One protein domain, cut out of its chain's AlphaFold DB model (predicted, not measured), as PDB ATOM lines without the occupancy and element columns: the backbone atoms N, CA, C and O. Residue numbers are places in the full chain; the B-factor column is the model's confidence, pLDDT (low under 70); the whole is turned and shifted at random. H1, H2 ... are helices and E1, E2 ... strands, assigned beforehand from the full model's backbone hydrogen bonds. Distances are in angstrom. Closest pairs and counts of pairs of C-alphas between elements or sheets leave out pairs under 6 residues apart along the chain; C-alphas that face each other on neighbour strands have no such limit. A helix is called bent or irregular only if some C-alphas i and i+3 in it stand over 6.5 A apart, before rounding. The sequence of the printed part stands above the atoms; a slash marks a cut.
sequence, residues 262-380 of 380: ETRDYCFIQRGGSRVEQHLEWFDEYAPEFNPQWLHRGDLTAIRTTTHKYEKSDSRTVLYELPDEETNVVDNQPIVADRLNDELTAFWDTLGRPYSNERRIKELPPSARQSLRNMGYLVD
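Overview. This is residues 262 to 380 of the 380 residues of a protein of Salinigranum rubrum (UniProt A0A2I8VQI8). A small, twisted four-stranded sheet has one long helix, H2, packed across one face, while H1 leads away from the sheet beyond E1 and the chain folds back through residues 287 to 299 into E2. A long tail after H2 ends in the small helix H3, well away from the sheet and from the other helices. The printed part has 119 residues, with four named strands and three named helices in the order E1, H1, E2, E3, E4, H2, H3; the sheet runs E1, E2, E3, E4, all antiparallel, and the class is mixed, helices and strands. The whole is loose, with a radius of gyration of the C-alphas of 17.1 A and spans of 50 by 41 by 23 A.

Along the chain. E1 is residues 267 to 271, 13.8 A long, and begins with C-alpha 267 at (26.131, -0.402, 46.714). H1 is residues 273 to 286, 20.1 A long. E2 is residues 300 to 304, E3 residues 308 to 313 and E4 residues 316 to 321; they measure 13.0 A, 17.0 A and 17.1 A. H2, residues 334 to 352, is 23.2 A long and begins with C-alpha 334 at (31.115, -18.302, 39.435); it is irregular, with C-alphas 349 and 352 7.1 A apart. H3, residues 366 to 374, is 12.3 A long and ends with C-alpha 374 at (40.968, 21.094, 32.769).

Arrangement. The sheet is twisted, its C-alphas lying up to 4.3 A off the best plane. E1 and E2 are antiparallel at 160 degrees, with N 269 and O 302 2.9 A apart, within hydrogen-bond range. E2, E3 and E4 form a meander, each strand the antiparallel neighbour of the one before. In the hairpin E2 and E3, N 303 and O 310 are 2.8 A apart; in the hairpin E3 and E4, N 311 and O 318 are 2.8 A apart, both within hydrogen-bond range. H2 is on the sheet at a height of 9.2 A, making two layers, a helix on one face of a sheet. It runs across the strands, at 69 degrees to E1 on the local plane. The closest C-alphas of H2 and E2 are those of Leu 344 and Ile 303, 6.4 A apart. H1 is not on the sheet; its closest C-alpha to E2 is that of Gly 273, 6.9 A from that of Leu 300. H3 is not on the sheet either, and it is apart from H1 and H2. Every O i to N i+4 pair is within hydrogen-bond range in H3, against 9 of 10 in H1 and 14 of 15 in H2.

Size, cuts and confidence. The C-alphas farthest apart, those of Ile 335 and Pro 366, are 51.6 A from each other. The printed part has no cut and ends at residue 380, the chain's last. The links H1 to E2, E4 to H2 and H2 to H3 are long. The mean pLDDT of the printed part is 87.1; residues 356 to 363, 367 and 374 to 380 are under 70.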
ATOM      1  N   GLU A 262      17.017   1.203  58.030       92.75
ATOM      2  CA  GLU A 262      17.354   0.308  56.920       92.75
ATOM      3  C   GLU A 262      18.871   0.129  56.788       92.75
ATOM      4  O   GLU A 262      19.651   1.059  56.986       92.75
ATOM      5  N   THR A 263      19.283  -1.062  56.360       94.31
ATOM      6  CA  THR A 263      20.651  -1.378  55.935       94.31
ATOM      7  C   THR A 263      20.636  -1.965  54.523       94.31
ATOM      8  O   THR A 263      19.575  -2.227  53.954       94.31
ATOM      9  N   ARG A 264      21.817  -2.131  53.921       93.50
ATOM     10  CA  ARG A 264      21.987  -2.732  52.591       93.50
ATOM     11  C   ARG A 264      23.139  -3.719  52.579       93.50
ATOM     12  O   ARG A 264      24.126  -3.532  53.284       93.50
ATOM     13  N   ASP A 265      23.044  -4.683  51.676       95.38
ATOM     14  CA  ASP A 265      24.095  -5.676  51.444       95.38
ATOM     15  C   ASP A 265      25.076  -5.254  50.340       95.38
ATOM     16  O   ASP A 265      26.161  -5.829  50.207       95.38
ATOM     17  N   TYR A 266      24.697  -4.266  49.520       96.62
ATOM     18  CA  TYR A 266      25.498  -3.793  48.397       96.62
ATOM     19  C   TYR A 266      25.227  -2.333  48.008       96.62
ATOM     20  O   TYR A 266      24.154  -1.788  48.254       96.62
ATOM     21  N   CYS A 267      26.206  -1.722  47.339       96.88
ATOM     22  CA  CYS A 267      26.131  -0.402  46.714       96.88
ATOM     23  C   CYS A 267      26.384  -0.498  45.205       96.88
ATOM     24  O   CYS A 267      27.110  -1.381  44.748       96.88
ATOM     25  N   PHE A 268      25.857   0.464  44.445       96.19
ATOM     26  CA  PHE A 268      26.124   0.591  43.011       96.19
ATOM     27  C   PHE A 268      27.061   1.759  42.703       96.19
ATOM     28  O   PHE A 268      26.978   2.823  43.315       96.19
ATOM     29  N   ILE A 269      27.926   1.570  41.711       95.44
ATOM     30  CA  ILE A 269      28.808   2.609  41.173       95.44
ATOM     31  C   ILE A 269      28.640   2.596  39.656       95.44
ATOM     32  O   ILE A 269      28.621   1.528  39.046       95.44
ATOM     33  N   GLN A 270      28.499   3.765  39.034       93.19
ATOM     34  CA  GLN A 270      28.319   3.865  37.587       93.19
ATOM     35  C   GLN A 270      29.286   4.864  36.975       93.19
ATOM     36  O   GLN A 270      29.526   5.934  37.532       93.19
ATOM     37  N   ARG A 271      29.797   4.528  35.791       91.06
ATOM     38  CA  ARG A 271      30.677   5.389  35.001       91.06
ATOM     39  C   ARG A 271      30.190   5.411  33.556       91.06
ATOM     40  O   ARG A 271      30.086   4.364  32.919       91.06
ATOM     41  N   GLY A 272      29.925   6.611  33.043       87.69
ATOM     42  CA  GLY A 272      29.492   6.808  31.661       87.69
ATOM     43  C   GLY A 272      30.584   6.453  30.647       87.69
ATOM     44  O   GLY A 272      31.754   6.779  30.853       87.69
ATOM     45  N   GLY A 273      30.200   5.807  29.548       87.00
ATOM     46  CA  GLY A 273      31.117   5.337  28.510       87.00
ATOM     47  C   GLY A 273      31.758   6.447  27.688       87.00
ATOM     48  O   GLY A 273      32.944   6.366  27.387       87.00
ATOM     49  N   SER A 274      31.019   7.524  27.401       82.62
ATOM     50  CA  SER A 274      31.502   8.645  26.577       82.62
ATOM     51  C   SER A 274      32.797   9.265  27.103       82.62
ATOM     52  O   SER A 274      33.672   9.618  26.319       82.62
ATOM     53  N   ARG A 275      32.956   9.341  28.431       75.94
ATOM     54  CA  ARG A 275      34.171   9.877  29.055       75.94
ATOM     55  C   ARG A 275      35.390   9.006  28.766       75.94
ATOM     56  O   ARG A 275      36.479   9.533  28.608       75.94
ATOM     57  N   VAL A 276      35.219   7.691  28.687       86.50
ATOM     58  CA  VAL A 276      36.326   6.755  28.463       86.50
ATOM     59  C   VAL A 276      36.664   6.576  26.999       86.50
ATOM     60  O   VAL A 276      37.848   6.480  26.690       86.50
ATOM     61  N   GLU A 277      35.680   6.624  26.103       86.94
ATOM     62  CA  GLU A 277      35.970   6.603  24.665       86.94
ATOM     63  C   GLU A 277      36.856   7.794  24.255       86.94
ATOM     64  O   GLU A 277      37.813   7.597  23.521       86.94
ATOM     65  N   GLN A 278      36.661   8.983  24.840       83.19
ATOM     66  CA  GLN A 278      37.539  10.142  24.597       83.19
ATOM     67  C   GLN A 278      39.005   9.895  25.000       83.19
ATOM     68  O   GLN A 278      39.929  10.295  24.299       83.19
ATOM     69  N   HIS A 279      39.237   9.233  26.138       87.31
ATOM     70  CA  HIS A 279      40.594   8.868  26.556       87.31
ATOM     71  C   HIS A 279      41.189   7.787  25.646       87.31
ATOM     72  O   HIS A 279      42.373   7.842  25.329       87.31
ATOM     73  N   LEU A 280      40.376   6.823  25.209       89.31
ATOM     74  CA  LEU A 280      40.795   5.762  24.294       89.31
ATOM     75  C   LEU A 280      41.172   6.306  22.913       89.31
ATOM     76  O   LEU A 280      42.210   5.913  22.399       89.31
ATOM     77  N   GLU A 281      40.401   7.245  22.362       90.06
ATOM     78  CA  GLU A 281      40.736   7.941  21.110       90.06
ATOM     79  C   GLU A 281      42.087   8.659  21.216       90.06
ATOM     80  O   GLU A 281      42.928   8.533  20.325       90.06
ATOM     81  N   TRP A 282      42.335   9.346  22.337       90.69
ATOM     82  CA  TRP A 282      43.638   9.956  22.598       90.69
ATOM     83  C   TRP A 282      44.754   8.901  22.656       90.69
ATOM     84  O   TRP A 282      45.810   9.101  22.061       90.69
ATOM     85  N   PHE A 283      44.546   7.771  23.347       92.69
ATOM     86  CA  PHE A 283      45.558   6.710  23.427       92.69
ATOM     87  C   PHE A 283      45.848   6.097  22.055       92.69
ATOM     88  O   PHE A 283      47.014   5.914  21.719       92.69
ATOM     89  N   ASP A 284      44.824   5.854  21.240       91.56
ATOM     90  CA  ASP A 284      44.982   5.310  19.889       91.56
ATOM     91  C   ASP A 284      45.792   6.259  18.979       91.56
ATOM     92  O   ASP A 284      46.576   5.797  18.145       91.56
ATOM     93  N   GLU A 285      45.641   7.580  19.141       93.44
ATOM     94  CA  GLU A 285      46.365   8.587  18.354       93.44
ATOM     95  C   GLU A 285      47.798   8.838  18.859       93.44
ATOM     96  O   GLU A 285      48.742   8.863  18.064       93.44
ATOM     97  N   TYR A 286      47.975   9.027  20.170       92.50
ATOM     98  CA  TYR A 286      49.220   9.547  20.756       92.50
ATOM     99  C   TYR A 286      50.060   8.494  21.492       92.50
ATOM    100  O   TYR A 286      51.252   8.711  21.710       92.50
ATOM    101  N   ALA A 287      49.479   7.346  21.844       93.00
ATOM    102  CA  ALA A 287      50.156   6.254  22.544       93.00
ATOM    103  C   ALA A 287      49.725   4.868  22.007       93.00
ATOM    104  O   ALA A 287      49.290   4.026  22.788       93.00
ATOM    105  N   PRO A 288      49.872   4.577  20.697       91.88
ATOM    106  CA  PRO A 288      49.283   3.388  20.060       91.88
ATOM    107  C   PRO A 288      49.819   2.040  20.574       91.88
ATOM    108  O   PRO A 288      49.215   0.996  20.336       91.88
ATOM    109  N   GLU A 289      50.959   2.042  21.269       91.62
ATOM    110  CA  GLU A 289      51.523   0.851  21.917       91.62
ATOM    111  C   GLU A 289      50.873   0.567  23.290       91.62
ATOM    112  O   GLU A 289      50.985  -0.542  23.818       91.62
ATOM    113  N   PHE A 290      50.185   1.551  23.884       92.81
ATOM    114  CA  PHE A 290      49.461   1.390  25.140       92.81
ATOM    115  C   PHE A 290      48.159   0.625  24.900       92.81
ATOM    116  O   PHE A 290      47.245   1.097  24.229       92.81
ATOM    117  N   ASN A 291      48.055  -0.570  25.484       87.75
ATOM    118  CA  ASN A 291      46.889  -1.435  25.328       87.75
ATOM    119  C   ASN A 291      46.194  -1.682  26.679       87.75
ATOM    120  O   ASN A 291      46.510  -2.663  27.364       87.75
ATOM    121  N   PRO A 292      45.231  -0.832  27.082       88.75
ATOM    122  CA  PRO A 292      44.540  -0.952  28.360       88.75
ATOM    123  C   PRO A 292      43.440  -2.023  28.306       88.75
ATOM    124  O   PRO A 292      42.265  -1.735  28.517       88.75
ATOM    125  N   GLN A 293      43.798  -3.291  28.065       87.25
ATOM    126  CA  GLN A 293      42.834  -4.411  28.063       87.25
ATOM    127  C   GLN A 293      42.068  -4.522  29.385       87.25
ATOM    128  O   GLN A 293      40.946  -5.026  29.435       87.25
ATOM    129  N   TRP A 294      42.681  -4.024  30.462       88.62
ATOM    130  CA  TRP A 294      42.110  -3.974  31.793       88.62
ATOM    131  C   TRP A 294      40.929  -2.980  31.922       88.62
ATOM    132  O   TRP A 294      40.173  -3.099  32.887       88.62
ATOM    133  N   LEU A 295      40.733  -2.056  30.974       92.12
ATOM    134  CA  LEU A 295      39.730  -0.988  31.025       92.12
ATOM    135  C   LEU A 295      38.377  -1.437  30.455       92.12
ATOM    136  O   LEU A 295      38.288  -1.971  29.351       92.12
ATOM    137  N   HIS A 296      37.295  -1.177  31.191       93.81
ATOM    138  CA  HIS A 296      35.937  -1.325  30.668       93.81
ATOM    139  C   HIS A 296      35.652  -0.241  29.614       93.81
ATOM    140  O   HIS A 296      35.752   0.953  29.912       93.81
ATOM    141  N   ARG A 297      35.238  -0.649  28.409       91.69
ATOM    142  CA  ARG A 297      34.654   0.228  27.372       91.69
ATOM    143  C   ARG A 297      33.142   0.355  27.543       91.69
ATOM    144  O   ARG A 297      32.522  -0.565  28.092       91.69
ATOM    145  N   GLY A 298      32.574   1.454  27.047       90.00
ATOM    146  CA  GLY A 298      31.147   1.758  27.177       90.00
ATOM    147  C   GLY A 298      30.698   2.070  28.610       90.00
ATOM    148  O   GLY A 298      31.510   2.354  29.497       90.00
ATOM    149  N   ASP A 299      29.384   2.053  28.832       92.12
ATOM    150  CA  ASP A 299      28.804   2.274  30.157       92.12
ATOM    151  C   ASP A 299      29.170   1.133  31.111       92.12
ATOM    152  O   ASP A 299      29.037  -0.047  30.788       92.12
ATOM    153  N   LEU A 300      29.636   1.503  32.301       94.31
ATOM    154  CA  LEU A 300      30.065   0.580  33.344       94.31
ATOM    155  C   LEU A 300      29.137   0.710  34.549       94.31
ATOM    156  O   LEU A 300      28.879   1.817  35.024       94.31
ATOM    157  N   THR A 301      28.665  -0.425  35.062       96.31
ATOM    158  CA  THR A 301      28.062  -0.522  36.397       96.31
ATOM    159  C   THR A 301      28.846  -1.528  37.229       96.31
ATOM    160  O   THR A 301      29.118  -2.638  36.774       96.31
ATOM    161  N   ALA A 302      29.188  -1.136  38.450       97.69
ATOM    162  CA  ALA A 302      29.743  -2.006  39.469       97.69
ATOM    163  C   ALA A 302      28.736  -2.189  40.608       97.69
ATOM    164  O   ALA A 302      28.042  -1.242  40.986       97.69
ATOM    165  N   ILE A 303      28.686  -3.395  41.165       98.12
ATOM    166  CA  ILE A 303      28.000  -3.723  42.415       98.12
ATOM    167  C   ILE A 303      29.059  -4.119  43.449       98.12
ATOM    168  O   ILE A 303      29.882  -5.007  43.220       98.12
ATOM    169  N   ARG A 304      29.063  -3.417  44.580       98.19
ATOM    170  CA  ARG A 304      30.028  -3.557  45.674       98.19
ATOM    171  C   ARG A 304      29.327  -4.121  46.900       98.19
ATOM    172  O   ARG A 304      28.389  -3.504  47.384       98.19
ATOM    173  N   THR A 305      29.852  -5.202  47.455       98.25
ATOM    174  CA  THR A 305      29.549  -5.697  48.810       98.25
ATOM    175  C   THR A 305      30.731  -5.410  49.745       98.25
ATOM    176  O   THR A 305      31.752  -4.882  49.312       98.25
ATOM    177  N   THR A 306      30.650  -5.802  51.015       97.25
ATOM    178  CA  THR A 306      31.778  -5.685  51.959       97.25
ATOM    179  C   THR A 306      32.981  -6.562  51.605       97.25
ATOM    180  O   THR A 306      34.086  -6.290  52.061       97.25
ATOM    181  N   THR A 307      32.786  -7.609  50.797       98.00
ATOM    182  CA  THR A 307      33.821  -8.618  50.496       98.00
ATOM    183  C   THR A 307      34.164  -8.728  49.018       98.00
ATOM    184  O   THR A 307      35.202  -9.275  48.678       98.00
ATOM    185  N   HIS A 308      33.305  -8.238  48.126       98.69
ATOM    186  CA  HIS A 308      33.463  -8.407  46.683       98.69
ATOM    187  C   HIS A 308      32.997  -7.180  45.917       98.69
ATOM    188  O   HIS A 308      32.015  -6.540  46.307       98.69
ATOM    189  N   LYS A 309      33.620  -6.933  44.764       98.62
ATOM    190  CA  LYS A 309      33.136  -5.979  43.765       98.62
ATOM    191  C   LYS A 309      33.023  -6.647  42.400       98.62
ATOM    192  O   LYS A 309      33.995  -7.194  41.896       98.62
ATOM    193  N   TYR A 310      31.833  -6.600  41.812       98.69
ATOM    194  CA  TYR A 310      31.555  -7.124  40.478       98.69
ATOM    195  C   TYR A 310      31.307  -5.969  39.513       98.69
ATOM    196  O   TYR A 310      30.473  -5.106  39.779       98.69
ATOM    197  N   GLU A 311      32.019  -5.960  38.396       98.19
ATOM    198  CA  GLU A 311      31.998  -4.908  37.385       98.19
ATOM    199  C   GLU A 311      31.510  -5.470  36.050       98.19
ATOM    200  O   GLU A 311      31.981  -6.513  35.588       98.19
ATOM    201  N   LYS A 312      30.575  -4.768  35.404       96.88
ATOM    202  CA  LYS A 312      29.991  -5.187  34.127       96.88
ATOM    203  C   LYS A 312      29.833  -4.009  33.173       96.88
ATOM    204  O   LYS A 312      29.237  -2.984  33.512       96.88
ATOM    205  N   SER A 313      30.324  -4.202  31.955       94.25
ATOM    206  CA  SER A 313      30.016  -3.377  30.785       94.25
ATOM    207  C   SER A 313      29.817  -4.272  29.560       94.25
ATOM    208  O   SER A 313      30.022  -5.484  29.629       94.25
ATOM    209  N   ASP A 314      29.462  -3.685  28.418       89.38
ATOM    210  CA  ASP A 314      29.285  -4.432  27.162       89.38
ATOM    211  C   ASP A 314      30.577  -5.107  26.671       89.38
ATOM    212  O   ASP A 314      30.534  -6.057  25.893       89.38
ATOM    213  N   SER A 315      31.738  -4.614  27.112       92.25
ATOM    214  CA  SER A 315      33.039  -5.125  26.674       92.25
ATOM    215  C   SER A 315      33.588  -6.244  27.547       92.25
ATOM    216  O   SER A 315      34.385  -7.039  27.050       92.25
ATOM    217  N   ARG A 316      33.217  -6.306  28.833       94.69
ATOM    218  CA  ARG A 316      33.770  -7.293  29.766       94.69
ATOM    219  C   ARG A 316      33.044  -7.342  31.111       94.69
ATOM    220  O   ARG A 316      32.352  -6.405  31.512       94.69
ATOM    221  N   THR A 317      33.362  -8.404  31.845       97.19
ATOM    222  CA  THR A 317      32.961  -8.638  33.232       97.19
ATOM    223  C   THR A 317      34.183  -8.931  34.096       97.19
ATOM    224  O   THR A 317      35.111  -9.611  33.649       97.19
ATOM    225  N   VAL A 318      34.186  -8.419  35.327       98.00
ATOM    226  CA  VAL A 318      35.249  -8.633  36.315       98.00
ATOM    227  C   VAL A 318      34.638  -8.861  37.690       98.00
ATOM    228  O   VAL A 318      33.637  -8.240  38.032       98.00
ATOM    229  N   LEU A 319      35.247  -9.741  38.481       98.69
ATOM    230  CA  LEU A 319      34.945  -9.901  39.898       98.69
ATOM    231  C   LEU A 319      36.240  -9.758  40.693       98.69
ATOM    232  O   LEU A 319      37.226 -10.414  40.373       98.69
ATOM    233  N   TYR A 320      36.197  -8.944  41.737       98.56
ATOM    234  CA  TYR A 320      37.274  -8.715  42.691       98.56
ATOM    235  C   TYR A 320      36.872  -9.250  44.068       98.56
ATOM    236  O   TYR A 320      35.729  -9.046  44.492       98.56
ATOM    237  N   GLU A 321      37.801  -9.911  44.762       98.56
ATOM    238  CA  GLU A 321      37.685 -10.268  46.183       98.56
ATOM    239  C   GLU A 321      38.423  -9.200  47.001       98.56
ATOM    240  O   GLU A 321      39.649  -9.104  46.982       98.56
ATOM    241  N   LEU A 322      37.661  -8.351  47.690       97.75
ATOM    242  CA  LEU A 322      38.186  -7.174  48.373       97.75
ATOM    243  C   LEU A 322      39.068  -7.578  49.573       97.75
ATOM    244  O   LEU A 322      38.753  -8.542  50.275       97.75
ATOM    245  N   PRO A 323      40.149  -6.826  49.857       96.56
ATOM    246  CA  PRO A 323      40.489  -5.515  49.292       96.56
ATOM    247  C   PRO A 323      41.320  -5.553  47.995       96.56
ATOM    248  O   PRO A 323      41.755  -4.496  47.549       96.56
ATOM    249  N   ASP A 324      41.579  -6.724  47.402       97.00
ATOM    250  CA  ASP A 324      42.325  -6.812  46.141       97.00
ATOM    251  C   ASP A 324      41.432  -6.424  44.952       97.00
ATOM    252  O   ASP A 324      40.441  -7.086  44.646       97.00
ATOM    253  N   GLU A 325      41.810  -5.346  44.268       95.56
ATOM    254  CA  GLU A 325      41.137  -4.808  43.083       95.56
ATOM    255  C   GLU A 325      41.964  -4.932  41.792       95.56
ATOM    256  O   GLU A 325      41.699  -4.280  40.773       95.56
ATOM    257  N   GLU A 326      42.987  -5.780  41.820       93.50
ATOM    258  CA  GLU A 326      43.849  -6.063  40.678       93.50
ATOM    259  C   GLU A 326      43.542  -7.441  40.088       93.50
ATOM    260  O   GLU A 326      43.505  -7.603  38.861       93.50
ATOM    261  N   THR A 327      43.239  -8.424  40.938       95.88
ATOM    262  CA  THR A 327      43.026  -9.812  40.514       95.88
ATOM    263  C   THR A 327      41.571 -10.098  40.139       95.88
ATOM    264  O   THR A 327      40.680 -10.117  40.984       95.88
ATOM    265  N   ASN A 328      41.323 -10.420  38.864       97.25
ATOM    266  CA  ASN A 328      40.014 -10.914  38.425       97.25
ATOM    267  C   ASN A 328      39.805 -12.378  38.850       97.25
ATOM    268  O   ASN A 328      40.472 -13.275  38.334       97.25
ATOM    269  N   VAL A 329      38.834 -12.626  39.728       98.25
ATOM    270  CA  VAL A 329      38.485 -13.957  40.253       98.25
ATOM    271  C   VAL A 329      37.160 -14.505  39.708       98.25
ATOM    272  O   VAL A 329      36.660 -15.503  40.227       98.25
ATOM    273  N   VAL A 330      36.592 -13.898  38.657       97.62
ATOM    274  CA  VAL A 330      35.259 -14.259  38.126       97.62
ATOM    275  C   VAL A 330      35.127 -15.746  37.777       97.62
ATOM    276  O   VAL A 330      34.156 -16.381  38.181       97.62
ATOM    277  N   ASP A 331      36.137 -16.330  37.127       97.62
ATOM    278  CA  ASP A 331      36.131 -17.746  36.729       97.62
ATOM    279  C   ASP A 331      36.323 -18.698  37.922       97.62
ATOM    280  O   ASP A 331      35.895 -19.851  37.886       97.62
ATOM    281  N   ASN A 332      36.949 -18.211  38.998       98.19
ATOM    282  CA  ASN A 332      37.205 -18.985  40.213       98.19
ATOM    283  C   ASN A 332      36.016 -18.953  41.184       98.19
ATOM    284  O   ASN A 332      35.880 -19.855  42.011       98.19
ATOM    285  N   GLN A 333      35.154 -17.935  41.090       98.38
ATOM    286  CA  GLN A 333      33.998 -17.742  41.968       98.38
ATOM    287  C   GLN A 333      32.679 -17.533  41.189       98.38
ATOM    288  O   GLN A 333      31.976 -16.540  41.411       98.38
ATOM    289  N   PRO A 334      32.273 -18.479  40.318       97.94
ATOM    290  CA  PRO A 334      31.115 -18.302  39.435       97.94
ATOM    291  C   PRO A 334      29.797 -18.119  40.199       97.94
ATOM    292  O   PRO A 334      28.964 -17.319  39.802       97.94
ATOM    293  N   ILE A 335      29.625 -18.781  41.350       98.38
ATOM    294  CA  ILE A 335      28.406 -18.651  42.172       98.38
ATOM    295  C   ILE A 335      28.246 -17.218  42.708       98.38
ATOM    296  O   ILE A 335      27.136 -16.689  42.759       98.38
ATOM    297  N   VAL A 336      29.349 -16.584  43.123       98.50
ATOM    298  CA  VAL A 336      29.331 -15.196  43.610       98.50
ATOM    299  C   VAL A 336      29.084 -14.241  42.446       98.50
ATOM    300  O   VAL A 336      28.261 -13.335  42.578       98.50
ATOM    301  N   ALA A 337      29.752 -14.471  41.310       98.44
ATOM    302  CA  ALA A 337      29.578 -13.686  40.094       98.44
ATOM    303  C   ALA A 337      28.125 -13.714  39.595       98.44
ATOM    304  O   ALA A 337      27.552 -12.652  39.367       98.44
ATOM    305  N   ASP A 338      27.513 -14.897  39.498       98.50
ATOM    306  CA  ASP A 338      26.131 -15.067  39.037       98.50
ATOM    307  C   ASP A 338      25.147 -14.334  39.957       98.50
ATOM    308  O   ASP A 338      24.325 -13.551  39.486       98.50
ATOM    309  N   ARG A 339      25.294 -14.486  41.281       98.44
ATOM    310  CA  ARG A 339      24.450 -13.778  42.257       98.44
ATOM    311  C   ARG A 339      24.541 -12.259  42.100       98.44
ATOM    312  O   ARG A 339      23.520 -11.581  42.069       98.44
ATOM    313  N   LEU A 340      25.756 -11.710  42.030       98.56
ATOM    314  CA  LEU A 340      25.953 -10.262  41.892       98.56
ATOM    315  C   LEU A 340      25.494  -9.750  40.522       98.56
ATOM    316  O   LEU A 340      24.975  -8.640  40.418       98.56
ATOM    317  N   ASN A 341      25.642 -10.564  39.478       98.19
ATOM    318  CA  ASN A 341      25.111 -10.272  38.158       98.19
ATOM    319  C   ASN A 341      23.579 -10.197  38.158       98.19
ATOM    320  O   ASN A 341      23.030  -9.308  37.502       98.19
ATOM    321  N   ASP A 342      22.899 -11.096  38.869       97.94
ATOM    322  CA  ASP A 342      21.439 -11.099  38.978       97.94
ATOM    323  C   ASP A 342      20.935  -9.839  39.697       97.94
ATOM    324  O   ASP A 342      20.054  -9.156  39.176       97.94
ATOM    325  N   GLU A 343      21.556  -9.460  40.820       97.25
ATOM    326  CA  GLU A 343      21.238  -8.216  41.547       97.25
ATOM    327  C   GLU A 343      21.462  -6.968  40.678       97.25
ATOM    328  O   GLU A 343      20.614  -6.076  40.593       97.25
ATOM    329  N   LEU A 344      22.593  -6.913  39.968       96.00
ATOM    330  CA  LEU A 344      22.906  -5.813  39.059       96.00
ATOM    331  C   LEU A 344      21.915  -5.745  37.890       96.00
ATOM    332  O   LEU A 344      21.486  -4.658  37.503       96.00
ATOM    333  N   THR A 345      21.521  -6.893  37.339       95.06
ATOM    334  CA  THR A 345      20.545  -6.956  36.243       95.06
ATOM    335  C   THR A 345      19.163  -6.509  36.723       95.06
ATOM    336  O   THR A 345      18.526  -5.696  36.056       95.06
ATOM    337  N   ALA A 346      18.737  -6.927  37.918       94.69
ATOM    338  CA  ALA A 346      17.494  -6.462  38.531       94.69
ATOM    339  C   ALA A 346      17.493  -4.937  38.764       94.69
ATOM    340  O   ALA A 346      16.485  -4.260  38.524       94.69
ATOM    341  N   PHE A 347      18.631  -4.367  39.173       92.94
ATOM    342  CA  PHE A 347      18.794  -2.917  39.275       92.94
ATOM    343  C   PHE A 347      18.639  -2.228  37.913       92.94
ATOM    344  O   PHE A 347      17.900  -1.246  37.797       92.94
ATOM    345  N   TRP A 348      19.270  -2.751  36.859       91.94
ATOM    346  CA  TRP A 348      19.127  -2.219  35.500       91.94
ATOM    347  C   TRP A 348      17.701  -2.293  34.956       91.94
ATOM    348  O   TRP A 348      17.255  -1.337  34.319       91.94
ATOM    349  N   ASP A 349      16.984  -3.381  35.221       90.88
ATOM    350  CA  ASP A 349      15.627  -3.600  34.712       90.88
ATOM    351  C   ASP A 349      14.585  -2.666  35.344       90.88
ATOM    352  O   ASP A 349      13.510  -2.454  34.780       90.88
ATOM    353  N   THR A 350      14.898  -2.081  36.500       87.44
ATOM    354  CA  THR A 350      13.971  -1.232  37.254       87.44
ATOM    355  C   THR A 350      14.309   0.251  37.138       87.44
ATOM    356  O   THR A 350      13.465   1.056  36.744       87.44
ATOM    357  N   LEU A 351      15.528   0.631  37.515       80.19
ATOM    358  CA  LEU A 351      15.855   2.016  37.869       80.19
ATOM    359  C   LEU A 351      17.244   2.454  37.394       80.19
ATOM    360  O   LEU A 351      17.504   3.649  37.256       80.19
ATOM    361  N   GLY A 352      18.136   1.493  37.178       78.81
ATOM    362  CA  GLY A 352      19.574   1.707  37.164       78.81
ATOM    363  C   GLY A 352      20.238   1.650  35.803       78.81
ATOM    364  O   GLY A 352      21.464   1.660  35.748       78.81
ATOM    365  N   ARG A 353      19.489   1.522  34.703       83.88
ATOM    366  CA  ARG A 353      20.108   1.390  33.380       83.88
ATOM    367  C   ARG A 353      20.940   2.646  33.067       83.88
ATOM    368  O   ARG A 353      20.362   3.735  33.008       83.88
ATOM    369  N   PRO A 354      22.269   2.525  32.875       78.12
ATOM    370  CA  PRO A 354      23.108   3.682  32.612       78.12
ATOM    371  C   PRO A 354      22.712   4.315  31.277       78.12
ATOM    372  O   PRO A 354      22.307   3.632  30.333       78.12
ATOM    373  N   TYR A 355      22.795   5.640  31.224       70.75
ATOM    374  CA  TYR A 355      22.479   6.415  30.034       70.75
ATOM    375  C   TYR A 355      23.568   7.453  29.804       70.75
ATOM    376  O   TYR A 355      23.659   8.449  30.524       70.75
ATOM    377  N   SER A 356      24.393   7.208  28.795       65.19
ATOM    378  CA  SER A 356      25.551   8.031  28.440       65.19
ATOM    379  C   SER A 356      25.265   9.152  27.446       65.19
ATOM    380  O   SER A 356      26.209   9.851  27.074       65.19
ATOM    381  N   ASN A 357      24.010   9.367  27.018       56.25
ATOM    382  CA  ASN A 357      23.726  10.443  26.067       56.25
ATOM    383  C   ASN A 357      24.307  11.760  26.568       56.25
ATOM    384  O   ASN A 357      24.060  12.158  27.710       56.25
ATOM    385  N   GLU A 358      25.038  12.427  25.676       53.34
ATOM    386  CA  GLU A 358      25.593  13.758  25.867       53.34
ATOM    387  C   GLU A 358      24.549  14.647  26.543       53.34
ATOM    388  O   GLU A 358      23.562  15.080  25.934       53.34
ATOM    389  N   ARG A 359      24.726  14.900  27.846       53.25
ATOM    390  CA  ARG A 359      23.934  15.925  28.514       53.25
ATOM    391  C   ARG A 359      24.200  17.204  27.739       53.25
ATOM    392  O   ARG A 359      25.347  17.623  27.624       53.25
ATOM    393  N   ARG A 360      23.136  17.809  27.202       52.28
ATOM    394  CA  ARG A 360      23.195  19.115  26.544       52.28
ATOM    395  C   ARG A 360      23.648  20.150  27.564       52.28
ATOM    396  O   ARG A 360      22.827  20.772  28.232       52.28
ATOM    397  N   ILE A 361      24.955  20.318  27.680       58.91
ATOM    398  CA  ILE A 361      25.544  21.483  28.309       58.91
ATOM    399  C   ILE A 361      25.118  22.659  27.425       58.91
ATOM    400  O   ILE A 361      25.460  22.711  26.242       58.91
ATOM    401  N   LYS A 362      24.292  23.567  27.962       63.22
ATOM    402  CA  LYS A 362      23.959  24.826  27.267       63.22
ATOM    403  C   LYS A 362      25.249  25.593  26.959       63.22
ATOM    404  O   LYS A 362      26.281  25.316  27.562       63.22
ATOM    405  N   GLU A 363      25.207  26.572  26.056       68.81
ATOM    406  CA  GLU A 363      26.396  27.375  25.744       68.81
ATOM    407  C   GLU A 363      27.065  27.920  27.017       68.81
ATOM    408  O   GLU A 363      26.520  28.767  27.723       68.81
ATOM    409  N   LEU A 364      28.252  27.387  27.315       70.75
ATOM    410  CA  LEU A 364      29.086  27.820  28.429       70.75
ATOM    411  C   LEU A 364      30.003  28.973  28.015       70.75
ATOM    412  O   LEU A 364      30.530  28.932  26.896       70.75
ATOM    413  N   PRO A 365      30.276  29.934  28.919       70.75
ATOM    414  CA  PRO A 365      31.290  30.952  28.687       70.75
ATOM    415  C   PRO A 365      32.696  30.325  28.551       70.75
ATOM    416  O   PRO A 365      32.924  29.209  29.036       70.75
ATOM    417  N   PRO A 366      33.660  31.013  27.907       75.56
ATOM    418  CA  PRO A 366      34.975  30.447  27.604       75.56
ATOM    419  C   PRO A 366      35.742  29.920  28.822       75.56
ATOM    420  O   PRO A 366      36.278  28.816  28.748       75.56
ATOM    421  N   SER A 367      35.761  30.634  29.957       69.38
ATOM    422  CA  SER A 367      36.483  30.135  31.139       69.38
ATOM    423  C   SER A 367      35.805  28.920  31.768       69.38
ATOM    424  O   SER A 367      36.494  28.042  32.277       69.38
ATOM    425  N   ALA A 368      34.474  28.814  31.687       74.12
ATOM    426  CA  ALA A 368      33.752  27.630  32.136       74.12
ATOM    427  C   ALA A 368      34.077  26.425  31.250       74.12
ATOM    428  O   ALA A 368      34.311  25.341  31.775       74.12
ATOM    429  N   ARG A 369      34.162  26.614  29.924       74.88
ATOM    430  CA  ARG A 369      34.636  25.557  29.017       74.88
ATOM    431  C   ARG A 369      36.065  25.151  29.347       74.88
ATOM    432  O   ARG A 369      36.313  23.963  29.480       74.88
ATOM    433  N   GLN A 370      36.975  26.105  29.536       71.38
ATOM    434  CA  GLN A 370      38.363  25.802  29.895       71.38
ATOM    435  C   GLN A 370      38.464  25.081  31.244       71.38
ATOM    436  O   GLN A 370      39.188  24.104  31.368       71.38
ATOM    437  N   SER A 371      37.711  25.527  32.247       70.88
ATOM    438  CA  SER A 371      37.645  24.897  33.566       70.88
ATOM    439  C   SER A 371      37.137  23.456  33.457       70.88
ATOM    440  O   SER A 371      37.776  22.539  33.966       70.88
ATOM    441  N   LEU A 372      36.053  23.227  32.705       72.62
ATOM    442  CA  LEU A 372      35.556  21.883  32.411       72.62
ATOM    443  C   LEU A 372      36.556  21.040  31.614       72.62
ATOM    444  O   LEU A 372      36.679  19.859  31.908       72.62
ATOM    445  N   ARG A 373      37.295  21.615  30.659       71.31
ATOM    446  CA  ARG A 373      38.380  20.921  29.941       71.31
ATOM    447  C   ARG A 373      39.498  20.500  30.885       71.31
ATOM    448  O   ARG A 373      39.890  19.341  30.869       71.31
ATOM    449  N   ASN A 374      39.940  21.393  31.769       66.06
ATOM    450  CA  ASN A 374      40.968  21.094  32.769       66.06
ATOM    451  C   ASN A 374      40.512  19.989  33.744       66.06
ATOM    452  O   ASN A 374      41.300  19.131  34.127       66.06
ATOM    453  N   MET A 375      39.221  19.957  34.087       67.00
ATOM    454  CA  MET A 375      38.598  18.860  34.846       67.00
ATOM    455  C   MET A 375      38.302  17.607  33.989       67.00
ATOM    456  O   MET A 375      37.873  16.569  34.491       67.00
ATOM    457  N   GLY A 376      38.528  17.662  32.673       59.84
ATOM    458  CA  GLY A 376      38.239  16.593  31.711       59.84
ATOM    459  C   GLY A 376      36.763  16.222  31.605       59.84
ATOM    460  O   GLY A 376      36.431  15.039  31.542       59.84
ATOM    461  N   TYR A 377      35.886  17.220  31.665       62.91
ATOM    462  CA  TYR A 377      34.471  17.130  31.297       62.91
ATOM    463  C   TYR A 377      34.223  17.485  29.820       62.91
ATOM    464  O   TYR A 377      33.127  17.241  29.323       62.91
ATOM    465  N   LEU A 378      35.199  18.093  29.136       62.09
ATOM    466  CA  LEU A 378      35.145  18.474  27.721       62.09
ATOM    467  C   LEU A 378      36.485  18.143  27.049       62.09
ATOM    468  O   LEU A 378      37.529  18.348  27.667       62.09
ATOM    469  N   VAL A 379      36.446  17.720  25.786       52.44
ATOM    470  CA  VAL A 379      37.612  17.527  24.903       52.44
ATOM    471  C   VAL A 379      37.361  18.329  23.612       52.44
ATOM    472  O   VAL A 379      36.205  18.655  23.328       52.44
ATOM    473  N   ASP A 380      38.427  18.781  22.944       45.06
ATOM    474  CA  ASP A 380      38.365  19.574  21.699       45.06
ATOM    475  C   ASP A 380      37.875  18.769  20.489       45.06
ATOM    476  O   ASP A 380      38.288  17.597  20.363       45.06
TER     477      ASP A 380